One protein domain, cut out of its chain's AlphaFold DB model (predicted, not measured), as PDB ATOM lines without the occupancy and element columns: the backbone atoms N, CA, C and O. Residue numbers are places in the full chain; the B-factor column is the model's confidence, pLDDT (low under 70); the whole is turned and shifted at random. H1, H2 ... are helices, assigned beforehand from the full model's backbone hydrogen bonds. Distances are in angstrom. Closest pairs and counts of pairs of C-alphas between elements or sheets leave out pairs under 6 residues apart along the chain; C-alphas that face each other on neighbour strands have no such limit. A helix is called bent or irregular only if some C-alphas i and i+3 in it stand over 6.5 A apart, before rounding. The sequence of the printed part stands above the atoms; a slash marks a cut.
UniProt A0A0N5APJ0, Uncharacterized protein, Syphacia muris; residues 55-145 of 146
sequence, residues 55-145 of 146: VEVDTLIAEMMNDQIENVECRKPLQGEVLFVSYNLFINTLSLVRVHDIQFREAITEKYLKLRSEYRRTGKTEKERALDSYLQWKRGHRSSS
ATOM      1  N   VAL A  55      47.666 -14.247 134.004       93.12
ATOM      2  CA  VAL A  55      47.284 -13.704 135.321       93.12
ATOM      3  C   VAL A  55      48.179 -12.550 135.787       93.12
ATOM      4  O   VAL A  55      47.722 -11.623 136.444       93.12
ATOM      5  N   GLU A  56      49.465 -12.573 135.440       92.81
ATOM      6  CA  GLU A  56      50.387 -11.503 135.821       92.81
ATOM      7  C   GLU A  56      50.134 -10.261 134.974       92.81
ATOM      8  O   GLU A  56      50.143  -9.157 135.500       92.81
ATOM      9  N   VAL A  57      49.866 -10.449 133.682       91.75
ATOM     10  CA  VAL A  57      49.573  -9.361 132.746       91.75
ATOM     11  C   VAL A  57      48.227  -8.705 133.048       91.75
ATOM     12  O   VAL A  57      48.157  -7.481 133.126       91.75
ATOM     13  N   ASP A  58      47.183  -9.512 133.220       89.50
ATOM     14  CA  ASP A  58      45.799  -9.041 133.288       89.50
ATOM     15  C   ASP A  58      45.407  -8.582 134.699       89.50
ATOM     16  O   ASP A  58      44.502  -7.766 134.847       89.50
ATOM     17  N   THR A  59      46.068  -9.100 135.742       91.38
ATOM     18  CA  THR A  59      45.736  -8.790 137.141       91.38
ATOM     19  C   THR A  59      46.865  -8.043 137.838       91.38
ATOM     20  O   THR A  59      46.690  -6.881 138.178       91.38
ATOM     21  N   LEU A  60      48.036  -8.663 138.018       93.56
ATOM     22  CA  LEU A  60      49.077  -8.100 138.894       93.56
ATOM     23  C   LEU A  60      49.707  -6.820 138.333       93.56
ATOM     24  O   LEU A  60      49.864  -5.837 139.048       93.56
ATOM     25  N   ILE A  61      50.073  -6.818 137.051       93.50
ATOM     26  CA  ILE A  61      50.654  -5.644 136.395       93.50
ATOM     27  C   ILE A  61      49.599  -4.541 136.285       93.50
ATOM     28  O   ILE A  61      49.915  -3.386 136.554       93.50
ATOM     29  N   ALA A  62      48.350  -4.887 135.960       90.38
ATOM     30  CA  ALA A  62      47.247  -3.930 135.908       90.38
ATOM     31  C   ALA A  62      46.979  -3.272 137.276       90.38
ATOM     32  O   ALA A  62      46.832  -2.055 137.360       90.38
ATOM     33  N   GLU A  63      46.989  -4.055 138.356       91.31
ATOM     34  CA  GLU A  63      46.881  -3.562 139.733       91.31
ATOM     35  C   GLU A  63      48.054  -2.636 140.081       91.31
ATOM     36  O   GLU A  63      47.843  -1.504 140.508       91.31
ATOM     37  N   MET A  64      49.292  -3.048 139.782       92.19
ATOM     38  CA  MET A  64      50.474  -2.208 140.003       92.19
ATOM     39  C   MET A  64      50.435  -0.897 139.204       92.19
ATOM     40  O   MET A  64      50.934   0.121 139.685       92.19
ATOM     41  N   MET A  65      49.879  -0.902 137.991       89.88
ATOM     42  CA  MET A  65      49.681   0.313 137.196       89.88
ATOM     43  C   MET A  65      48.699   1.261 137.890       89.88
ATOM     44  O   MET A  65      49.016   2.440 138.048       89.88
ATOM     45  N   ASN A  66      47.557   0.747 138.354       87.50
ATOM     46  CA  ASN A  66      46.564   1.538 139.087       87.50
ATOM     47  C   ASN A  66      47.153   2.134 140.371       87.50
ATOM     48  O   ASN A  66      47.055   3.344 140.574       87.50
ATOM     49  N   ASP A  67      47.875   1.335 141.157       88.12
ATOM     50  CA  ASP A  67      48.562   1.801 142.365       88.12
ATOM     51  C   ASP A  67      49.522   2.962 142.074       88.12
ATOM     52  O   ASP A  67      49.647   3.899 142.867       88.12
ATOM     53  N   GLN A  68      50.249   2.920 140.951       87.69
ATOM     54  CA  GLN A  68      51.154   4.010 140.579       87.69
ATOM     55  C   GLN A  68      50.397   5.279 140.179       87.69
ATOM     56  O   GLN A  68      50.809   6.371 140.576       87.69
ATOM     57  N   ILE A  69      49.287   5.149 139.450       84.31
ATOM     58  CA  ILE A  69      48.443   6.286 139.055       84.31
ATOM     59  C   ILE A  69      47.859   6.963 140.300       84.31
ATOM     60  O   ILE A  69      47.984   8.181 140.463       84.31
ATOM     61  N   GLU A  70      47.310   6.176 141.225       79.44
ATOM     62  CA  GLU A  70      46.734   6.683 142.470       79.44
ATOM     63  C   GLU A  70      47.777   7.392 143.347       79.44
ATOM     64  O   GLU A  70      47.544   8.506 143.823       79.44
ATOM     65  N   ASN A  71      48.953   6.782 143.536       76.62
ATOM     66  CA  ASN A  71      49.959   7.300 144.463       76.62
ATOM     67  C   ASN A  71      50.775   8.482 143.915       76.62
ATOM     68  O   ASN A  71      51.179   9.350 144.695       76.62
ATOM     69  N   VAL A  72      51.055   8.524 142.607       71.25
ATOM     70  CA  VAL A  72      51.982   9.507 142.010       71.25
ATOM     71  C   VAL A  72      51.244  10.638 141.300       71.25
ATOM     72  O   VAL A  72      51.636  11.803 141.425       71.25
ATOM     73  N   GLU A  73      50.178  10.325 140.561       62.47
ATOM     74  CA  GLU A  73      49.488  11.309 139.718       62.47
ATOM     75  C   GLU A  73      48.343  11.990 140.463       62.47
ATOM     76  O   GLU A  73      48.211  13.216 140.418       62.47
ATOM     77  N   CYS A  74      47.580  11.227 141.243       59.72
ATOM     78  CA  CYS A  74      46.393  11.742 141.926       59.72
ATOM     79  C   CYS A  74      46.657  12.383 143.287       59.72
ATOM     80  O   CYS A  74      45.777  13.046 143.831       59.72
ATOM     81  N   ARG A  75      47.893  12.323 143.795       57.78
ATOM     82  CA  ARG A  75      48.309  13.150 144.940       57.78
ATOM     83  C   ARG A  75      48.474  14.631 144.595       57.78
ATOM     84  O   ARG A  75      48.490  15.457 145.503       57.78
ATOM     85  N   LYS A  76      48.621  14.982 143.310       55.66
ATOM     86  CA  LYS A  76      48.945  16.353 142.883       55.66
ATOM     87  C   LYS A  76      47.783  17.372 142.919       55.66
ATOM     88  O   LYS A  76      48.125  18.545 143.031       55.66
ATOM     89  N   PRO A  77      46.473  17.025 142.897       50.28
ATOM     90  CA  PRO A  77      45.415  18.041 142.952       50.28
ATOM     91  C   PRO A  77      44.467  17.995 144.170       50.28
ATOM     92  O   PRO A  77      43.510  18.762 144.196       50.28
ATOM     93  N   LEU A  78      44.687  17.175 145.205       49.69
ATOM     94  CA  LEU A  78      43.767  17.104 146.361       49.69
ATOM     95  C   LEU A  78      44.129  18.056 147.520       49.69
ATOM     96  O   LEU A  78      44.167  17.656 148.680       49.69
ATOM     97  N   GLN A  79      44.383  19.331 147.215       51.69
ATOM     98  CA  GLN A  79      44.420  20.413 148.217       51.69
ATOM     99  C   GLN A  79      43.092  21.192 148.302       51.69
ATOM    100  O   GLN A  79      43.041  22.255 148.911       51.69
ATOM    101  N   GLY A  80      42.011  20.675 147.709       53.66
ATOM    102  CA  GLY A  80      40.688  21.299 147.751       53.66
ATOM    103  C   GLY A  80      39.603  20.320 148.183       53.66
ATOM    104  O   GLY A  80      39.569  19.184 147.712       53.66
ATOM    105  N   GLU A  81      38.711  20.780 149.063       51.53
ATOM    106  CA  GLU A  81      37.443  20.129 149.404       51.53
ATOM    107  C   GLU A  81      36.581  19.968 148.141       51.53
ATOM    108  O   GLU A  81      35.802  20.849 147.784       51.53
ATOM    109  N   VAL A  82      36.714  18.849 147.426       52.69
ATOM    110  CA  VAL A  82      35.805  18.506 146.326       52.69
ATOM    111  C   VAL A  82      35.378  17.050 146.456       52.69
ATOM    112  O   VAL A  82      36.196  16.146 146.605       52.69
ATOM    113  N   LEU A  83      34.054  16.864 146.420       53.81
ATOM    114  CA  LEU A  83      33.291  15.624 146.553       53.81
ATOM    115  C   LEU A  83      34.019  14.352 146.074       53.81
ATOM    116  O   LEU A  83      34.350  14.206 144.899       53.81
ATOM    117  N   PHE A  84      34.077  13.364 146.968       53.50
ATOM    118  CA  PHE A  84      34.520  11.976 146.764       53.50
ATOM    119  C   PHE A  84      33.980  11.297 145.481       53.50
ATOM    120  O   PHE A  84      34.635  10.429 144.903       53.50
ATOM    121  N   VAL A  85      32.804  11.705 144.992       54.41
ATOM    122  CA  VAL A  85      32.190  11.178 143.757       54.41
ATOM    123  C   VAL A  85      32.943  11.635 142.495       54.41
ATOM    124  O   VAL A  85      33.118  10.848 141.569       54.41
ATOM    125  N   SER A  86      33.449  12.875 142.477       60.69
ATOM    126  CA  SER A  86      34.239  13.431 141.365       60.69
ATOM    127  C   SER A  86      35.615  12.765 141.259       60.69
ATOM    128  O   SER A  86      36.093  12.463 140.166       60.69
ATOM    129  N   TYR A  87      36.216  12.449 142.410       63.19
ATOM    130  CA  TYR A  87      37.521  11.797 142.483       63.19
ATOM    131  C   TYR A  87      37.510  10.411 141.829       63.19
ATOM    132  O   TYR A  87      38.331  10.140 140.960       63.19
ATOM    133  N   ASN A  88      36.534   9.561 142.166       63.81
ATOM    134  CA  ASN A  88      36.446   8.211 141.601       63.81
ATOM    135  C   ASN A  88      36.274   8.222 140.073       63.81
ATOM    136  O   ASN A  88      36.909   7.430 139.381       63.81
ATOM    137  N   LEU A  89      35.456   9.128 139.525       65.75
ATOM    138  CA  LEU A  89      35.304   9.250 138.072       65.75
ATOM    139  C   LEU A  89      36.621   9.686 137.409       65.75
ATOM    140  O   LEU A  89      37.017   9.107 136.400       65.75
ATOM    141  N   PHE A  90      37.337  10.637 138.017       67.62
ATOM    142  CA  PHE A  90      38.636  11.103 137.535       67.62
ATOM    143  C   PHE A  90      39.687   9.980 137.508       67.62
ATOM    144  O   PHE A  90      40.317   9.775 136.470       67.62
ATOM    145  N   ILE A  91      39.813   9.191 138.585       66.50
ATOM    146  CA  ILE A  91      40.736   8.041 138.634       66.50
ATOM    147  C   ILE A  91      40.424   7.032 137.533       66.50
ATOM    148  O   ILE A  91      41.326   6.628 136.804       66.50
ATOM    149  N   ASN A  92      39.153   6.657 137.371       68.62
ATOM    150  CA  ASN A  92      38.755   5.690 136.350       68.62
ATOM    151  C   ASN A  92      39.095   6.192 134.939       68.62
ATOM    152  O   ASN A  92      39.632   5.442 134.127       68.62
ATOM    153  N   THR A  93      38.850   7.473 134.652       70.75
ATOM    154  CA  THR A  93      39.196   8.053 133.346       70.75
ATOM    155  C   THR A  93      40.705   8.121 133.106       70.75
ATOM    156  O   THR A  93      41.162   7.799 132.010       70.75
ATOM    157  N   LEU A  94      41.495   8.481 134.122       70.81
ATOM    158  CA  LEU A  94      42.953   8.555 134.024       70.81
ATOM    159  C   LEU A  94      43.584   7.161 133.891       70.81
ATOM    160  O   LEU A  94      44.479   6.971 133.066       70.81
ATOM    161  N   SER A  95      43.072   6.185 134.648       68.94
ATOM    162  CA  SER A  95      43.448   4.773 134.549       68.94
ATOM    163  C   SER A  95      43.230   4.251 133.128       68.94
ATOM    164  O   SER A  95      44.169   3.741 132.521       68.94
ATOM    165  N   LEU A  96      42.061   4.499 132.526       70.94
ATOM    166  CA  LEU A  96      41.783   4.086 131.144       70.94
ATOM    167  C   LEU A  96      42.769   4.682 130.126       70.94
ATOM    168  O   LEU A  96      43.227   3.972 129.235       70.94
ATOM    169  N   VAL A  97      43.139   5.959 130.262       72.44
ATOM    170  CA  VAL A  97      44.100   6.605 129.348       72.44
ATOM    171  C   VAL A  97      45.506   6.018 129.504       72.44
ATOM    172  O   VAL A  97      46.184   5.774 128.508       72.44
ATOM    173  N   ARG A  98      45.952   5.763 130.739       70.06
ATOM    174  CA  ARG A  98      47.316   5.281 131.019       70.06
ATOM    175  C   ARG A  98      47.500   3.780 130.840       70.06
ATOM    176  O   ARG A  98      48.616   3.355 130.568       70.06
ATOM    177  N   VAL A  99      46.438   2.980 130.898       70.31
ATOM    178  CA  VAL A  99      46.500   1.549 130.544       70.31
ATOM    179  C   VAL A  99      46.935   1.345 129.085       70.31
ATOM    180  O   VAL A  99      47.573   0.340 128.765       70.31
ATOM    181  N   HIS A 100      46.654   2.313 128.207       77.69
ATOM    182  CA  HIS A 100      47.075   2.286 126.804       77.69
ATOM    183  C   HIS A 100      48.476   2.864 126.548       77.69
ATOM    184  O   HIS A 100      48.972   2.761 125.425       77.69
ATOM    185  N   ASP A 101      49.135   3.434 127.558       86.25
ATOM    186  CA  ASP A 101      50.506   3.923 127.436       86.25
ATOM    187  C   ASP A 101      51.493   2.743 127.484       86.25
ATOM    188  O   ASP A 101      51.677   2.080 128.509       86.25
ATOM    189  N   ILE A 102      52.122   2.476 126.337       88.69
ATOM    190  CA  ILE A 102      53.069   1.371 126.158       88.69
ATOM    191  C   ILE A 102      54.291   1.556 127.059       88.69
ATOM    192  O   ILE A 102      54.696   0.602 127.722       88.69
ATOM    193  N   GLN A 103      54.841   2.771 127.144       90.38
ATOM    194  CA  GLN A 103      56.045   3.026 127.938       90.38
ATOM    195  C   GLN A 103      55.760   2.864 129.427       90.38
ATOM    196  O   GLN A 103      56.556   2.280 130.166       90.38
ATOM    197  N   PHE A 104      54.594   3.340 129.867       90.19
ATOM    198  CA  PHE A 104      54.165   3.163 131.247       90.19
ATOM    199  C   PHE A 104      54.007   1.678 131.590       90.19
ATOM    200  O   PHE A 104      54.551   1.207 132.592       90.19
ATOM    201  N   ARG A 105      53.334   0.911 130.728       90.88
ATOM    202  CA  ARG A 105      53.157  -0.531 130.925       90.88
ATOM    203  C   ARG A 105      54.487  -1.282 130.939       90.88
ATOM    204  O   ARG A 105      54.661  -2.167 131.779       90.88
ATOM    205  N   GLU A 106      55.419  -0.944 130.053       93.50
ATOM    206  CA  GLU A 106      56.761  -1.538 130.010       93.50
ATOM    207  C   GLU A 106      57.530  -1.286 131.312       93.50
ATOM    208  O   GLU A 106      58.036  -2.234 131.913       93.50
ATOM    209  N   ALA A 107      57.523  -0.049 131.818       93.75
ATOM    210  CA  ALA A 107      58.200   0.300 133.068       93.75
ATOM    211  C   ALA A 107      57.638  -0.467 134.281       93.75
ATOM    212  O   ALA A 107      58.393  -0.965 135.125       93.75
ATOM    213  N   ILE A 108      56.309  -0.606 134.377       94.44
ATOM    214  CA  ILE A 108      55.683  -1.392 135.456       94.44
ATOM    215  C   ILE A 108      55.966  -2.886 135.291       94.44
ATOM    216  O   ILE A 108      56.222  -3.577 136.279       94.44
ATOM    217  N   THR A 109      55.980  -3.377 134.054       95.00
ATOM    218  CA  THR A 109      56.310  -4.772 133.742       95.00
ATOM    219  C   THR A 109      57.738  -5.112 134.161       95.00
ATOM    220  O   THR A 109      57.956  -6.127 134.821       95.00
ATOM    221  N   GLU A 110      58.710  -4.256 133.849       95.88
ATOM    222  CA  GLU A 110      60.104  -4.442 134.260       95.88
ATOM    223  C   GLU A 110      60.237  -4.452 135.790       95.88
ATOM    224  O   GLU A 110      60.872  -5.341 136.371       95.88
ATOM    225  N   LYS A 111      59.557  -3.517 136.469       95.31
ATOM    226  CA  LYS A 111      59.496  -3.483 137.936       95.31
ATOM    227  C   LYS A 111      58.926  -4.784 138.507       95.31
ATOM    228  O   LYS A 111      59.490  -5.332 139.458       95.31
ATOM    229  N   TYR A 112      57.838  -5.294 137.931       95.88
ATOM    230  CA  TYR A 112      57.229  -6.562 138.331       95.88
ATOM    231  C   TYR A 112      58.186  -7.747 138.136       95.88
ATOM    232  O   TYR A 112      58.377  -8.541 139.060       95.88
ATOM    233  N   LEU A 113      58.835  -7.851 136.971       96.06
ATOM    234  CA  LEU A 113      59.792  -8.921 136.673       96.06
ATOM    235  C   LEU A 113      60.955  -8.931 137.667       96.06
ATOM    236  O   LEU A 113      61.314  -9.994 138.177       96.06
ATOM    237  N   LYS A 114      61.481  -7.755 138.024       95.50
ATOM    238  CA  LYS A 114      62.529  -7.624 139.041       95.50
ATOM    239  C   LYS A 114      62.066  -8.121 140.412       95.50
ATOM    240  O   LYS A 114      62.771  -8.900 141.051       95.50
ATOM    241  N   LEU A 115      60.875  -7.711 140.859       94.94
ATOM    242  CA  LEU A 115      60.296  -8.179 142.125       94.94
ATOM    243  C   LEU A 115      60.095  -9.700 142.126       94.94
ATOM    244  O   LEU A 115      60.421 -10.367 143.109       94.94
ATOM    245  N   ARG A 116      59.606 -10.253 141.011       94.75
ATOM    246  CA  ARG A 116      59.388 -11.692 140.840       94.75
ATOM    247  C   ARG A 116      60.698 -12.475 140.846       94.75
ATOM    248  O   ARG A 116      60.771 -13.503 141.516       94.75
ATOM    249  N   SER A 117      61.718 -12.000 140.135       94.62
ATOM    250  CA  SER A 117      63.049 -12.617 140.101       94.62
ATOM    251  C   SER A 117      63.650 -12.687 141.509       94.62
ATOM    252  O   SER A 117      64.056 -13.756 141.968       94.62
ATOM    253  N   GLU A 118      63.584 -11.585 142.259       94.94
ATOM    254  CA  GLU A 118      64.054 -11.527 143.647       94.94
ATOM    255  C   GLU A 118      63.270 -12.459 144.580       94.94
ATOM    256  O   GLU A 118      63.865 -13.139 145.420       94.94
ATOM    257  N   TYR A 119      61.947 -12.543 144.413       95.12
ATOM    258  CA  TYR A 119      61.113 -13.468 145.179       95.12
ATOM    259  C   TYR A 119      61.465 -14.930 144.880       95.12
ATOM    260  O   TYR A 119      61.625 -15.724 145.801       95.12
ATOM    261  N   ARG A 120      61.675 -15.291 143.609       93.50
ATOM    262  CA  ARG A 120      62.103 -16.646 143.219       93.50
ATOM    263  C   ARG A 120      63.504 -16.987 143.733       93.50
ATOM    264  O   ARG A 120      63.756 -18.131 144.112       93.50
ATOM    265  N   ARG A 121      64.403 -15.997 143.778       93.12
ATOM    266  CA  ARG A 121      65.787 -16.153 144.247       93.12
ATOM    267  C   ARG A 121      65.895 -16.274 145.767       93.12
ATOM    268  O   ARG A 121      66.718 -17.050 146.237       93.12
ATOM    269  N   THR A 122      65.099 -15.513 146.519       94.00
ATOM    270  CA  THR A 122      65.238 -15.386 147.987       94.00
ATOM    271  C   THR A 122      64.099 -16.009 148.793       94.00
ATOM    272  O   THR A 122      64.228 -16.176 150.006       94.00
ATOM    273  N   GLY A 123      62.966 -16.295 148.150       94.50
ATOM    274  CA  GLY A 123      61.728 -16.721 148.802       94.50
ATOM    275  C   GLY A 123      61.027 -15.619 149.602       94.50
ATOM    276  O   GLY A 123      60.099 -15.926 150.343       94.50
ATOM    277  N   LYS A 124      61.472 -14.358 149.498       94.44
ATOM    278  CA  LYS A 124      61.005 -13.243 150.335       94.44
ATOM    279  C   LYS A 124      60.490 -12.080 149.505       94.44
ATOM    280  O   LYS A 124      61.088 -11.681 148.505       94.44
ATOM    281  N   THR A 125      59.384 -11.505 149.949       94.31
ATOM    282  CA  THR A 125      58.815 -10.276 149.391       94.31
ATOM    283  C   THR A 125      59.707  -9.069 149.693       94.31
ATOM    284  O   THR A 125      60.588  -9.098 150.554       94.31
ATOM    285  N   GLU A 126      59.482  -7.958 148.990       92.62
ATOM    286  CA  GLU A 126      60.189  -6.697 149.256       92.62
ATOM    287  C   GLU A 126      60.016  -6.223 150.707       92.62
ATOM    288  O   GLU A 126      60.994  -5.845 151.350       92.62
ATOM    289  N   LYS A 127      58.799  -6.325 151.255       93.25
ATOM    290  CA  LYS A 127      58.499  -5.929 152.641       93.25
ATOM    291  C   LYS A 127      59.236  -6.801 153.657       93.25
ATOM    292  O   LYS A 127      59.782  -6.275 154.622       93.25
ATOM    293  N   GLU A 128      59.297  -8.111 153.429       94.38
ATOM    294  CA  GLU A 128      60.045  -9.033 154.295       94.38
ATOM    295  C   GLU A 128      61.550  -8.753 154.253       94.38
ATOM    296  O   GLU A 128      62.192  -8.704 155.298       94.38
ATOM    297  N   ARG A 129      62.113  -8.479 153.069       93.75
ATOM    298  CA  ARG A 129      63.532  -8.102 152.934       93.75
ATOM    299  C   ARG A 129      63.847  -6.773 153.625       93.75
ATOM    300  O   ARG A 129      64.902  -6.642 154.255       93.75
ATOM    301  N   ALA A 130      62.937  -5.803 153.545       94.44
ATOM    302  CA  ALA A 130      63.064  -4.535 154.258       94.44
ATOM    303  C   ALA A 130      63.004  -4.739 155.782       94.44
ATOM    304  O   ALA A 130      63.827  -4.185 156.514       94.44
ATOM    305  N   LEU A 131      62.081  -5.582 156.258       95.38
ATOM    306  CA  LEU A 131      61.968  -5.931 157.672       95.38
ATOM    307  C   LEU A 131      63.228  -6.644 158.181       95.38
ATOM    308  O   LEU A 131      63.752  -6.271 159.228       95.38
ATOM    309  N   ASP A 132      63.750  -7.615 157.434       94.44
ATOM    310  CA  ASP A 132      64.984  -8.325 157.782       94.44
ATOM    311  C   ASP A 132      66.175  -7.370 157.889       94.44
ATOM    312  O   ASP A 132      66.916  -7.415 158.874       94.44
ATOM    313  N   SER A 133      66.322  -6.464 156.918       94.50
ATOM    314  CA  SER A 133      67.358  -5.424 156.931       94.50
ATOM    315  C   SER A 133      67.245  -4.538 158.176       94.50
ATOM    316  O   SER A 133      68.235  -4.291 158.867       94.50
ATOM    317  N   TYR A 134      66.025  -4.115 158.522       95.50
ATOM    318  CA  TYR A 134      65.767  -3.327 159.727       95.50
ATOM    319  C   TYR A 134      66.091  -4.099 161.016       95.50
ATOM    320  O   TYR A 134      66.702  -3.555 161.940       95.50
ATOM    321  N   LEU A 135      65.721  -5.379 161.096       95.44
ATOM    322  CA  LEU A 135      66.009  -6.223 162.257       95.44
ATOM    323  C   LEU A 135      67.513  -6.459 162.432       95.44
ATOM    324  O   LEU A 135      68.003  -6.413 163.563       95.44
ATOM    325  N   GLN A 136      68.249  -6.677 161.340       94.00
ATOM    326  CA  GLN A 136      69.711  -6.797 161.361       94.00
ATOM    327  C   GLN A 136      70.364  -5.505 161.855       94.00
ATOM    328  O   GLN A 136      71.169  -5.544 162.789       94.00
ATOM    329  N   TRP A 137      69.945  -4.359 161.309       94.06
ATOM    330  CA  TRP A 137      70.389  -3.042 161.762       94.06
ATOM    331  C   TRP A 137      70.141  -2.849 163.267       94.06
ATOM    332  O   TRP A 137      71.059  -2.503 164.015       94.06
ATOM    333  N   LYS A 138      68.929  -3.163 163.743       94.06
ATOM    334  CA  LYS A 138      68.535  -3.006 165.152       94.06
ATOM    335  C   LYS A 138      69.349  -3.889 166.098       94.06
ATOM    336  O   LYS A 138      69.651  -3.461 167.212       94.06
ATOM    337  N   ARG A 139      69.702  -5.111 165.684       93.06
ATOM    338  CA  ARG A 139      70.567  -6.008 166.471       93.06
ATOM    339  C   ARG A 139      71.966  -5.421 166.631       93.06
ATOM    340  O   ARG A 139      72.435  -5.349 167.760       93.06
ATOM    341  N   GLY A 140      72.563  -4.929 165.541       89.69
ATOM    342  CA  GLY A 140      73.893  -4.308 165.567       89.69
ATOM    343  C   GLY A 140      73.975  -3.080 166.481       89.69
ATOM    344  O   GLY A 140      74.945  -2.926 167.217       89.69
ATOM    345  N   HIS A 141      72.920  -2.259 166.507       84.31
ATOM    346  CA  HIS A 141      72.877  -1.050 167.340       84.31
ATOM    347  C   HIS A 141      72.646  -1.345 168.827       84.31
ATOM    348  O   HIS A 141      73.116  -0.600 169.685       84.31
ATOM    349  N   ARG A 142      71.940  -2.435 169.159       74.50
ATOM    350  CA  ARG A 142      71.776  -2.885 170.553       74.50
ATOM    351  C   ARG A 142      73.070  -3.457 171.128       74.50
ATOM    352  O   ARG A 142      73.367  -3.200 172.284       74.50
ATOM    353  N   SER A 143      73.845  -4.187 170.326       67.50
ATOM    354  CA  SER A 143      75.146  -4.723 170.746       67.50
ATOM    355  C   SER A 143      76.240  -3.664 170.897       67.50
ATOM    356  O   SER A 143      77.207  -3.917 171.597       67.50
ATOM    357  N   SER A 144      76.112  -2.497 170.256       61.31
ATOM    358  CA  SER A 144      77.068  -1.385 170.378       61.31
ATOM    359  C   SER A 144      76.726  -0.386 171.492       61.31
ATOM    360  O   SER A 144      77.445   0.591 171.672       61.31
ATOM    361  N   SER A 145      75.596  -0.575 172.181       56.78
ATOM    362  CA  SER A 145      75.125   0.280 173.285       56.78
ATOM    363  C   SER A 145      75.104  -0.443 174.641       56.78
ATOM    364  O   SER A 145      74.549   0.080 175.605       56.78
TER     365      SER A 145
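This is residues 55 to 145 of the 146 residues of an uncharacterized protein of Syphacia muris (UniProt A0A0N5APJ0). An open assembly of four helices: H1 crosses the earlier part of the long helix H3 and also meets H2 at a steep angle, and past the end of H3 the chain turns into H4, an arm whose residues 133 to 143 stick out with the tail to 145. The loop before H2 sticks out as well, at residues 79 to 83. The printed part has 91 residues, with H1, H2, H3 and H4 in that order, no named strand, and the class all helix. It is only just extended, close to loose, with a radius of gyration of the C-alphas of 18.4 A, and only just flat, spanning 53 by 35 by 19 A.

H1, residues 55 to 73, touches H2, residues 84 to 99, with residues 62 to 70 alone; the closest C-alphas, of Asn 66 and Ser 95, are 6.4 A apart. The two run opposite ways at a steep tilt of 56 degrees. With residues 61 to 65 alone, H1 touches residues 104 to 112 of H3, residues 102 to 122, at a steep tilt of 66 degrees, opposite ways; the closest C-alphas, of Ile 61 and Thr 109, are 6.3 A apart. H2 and H3 are close but not clearly touching, about perpendicular at 88 degrees, with the closest C-alphas, of Val 99 and Arg 105, 7.0 A apart. H4, residues 126 to 143, is close to but not clearly touching H3, the closest C-alphas being those of Leu 115 and Glu 126, 7.3 A apart; it is apart from H1 and H2. In H3 and H4 every O i to N i+4 pair is within hydrogen-bond range; in H1 13 of 15 are, in H2 11 of 12.

H1 begins at C-alpha 55 (47.284, -13.704, 135.321), measures 25.5 A and is only just irregular, C-alphas 58 and 61 being 6.7 A apart. H2 measures 22.7 A, H3 30.1 A and H4 26.3 A, ending at C-alpha 143 (75.146, -4.723, 170.746).

The C-alphas farthest apart, of His 100 and Ser 145, are 54.3 A apart. The printed part has no cut; the links from H2 to H3 and from H3 to H4 are tight, that from H1 to H2 is short. The model's pLDDT is under 70 at residues 73 to 92, 95 and 143 to 145.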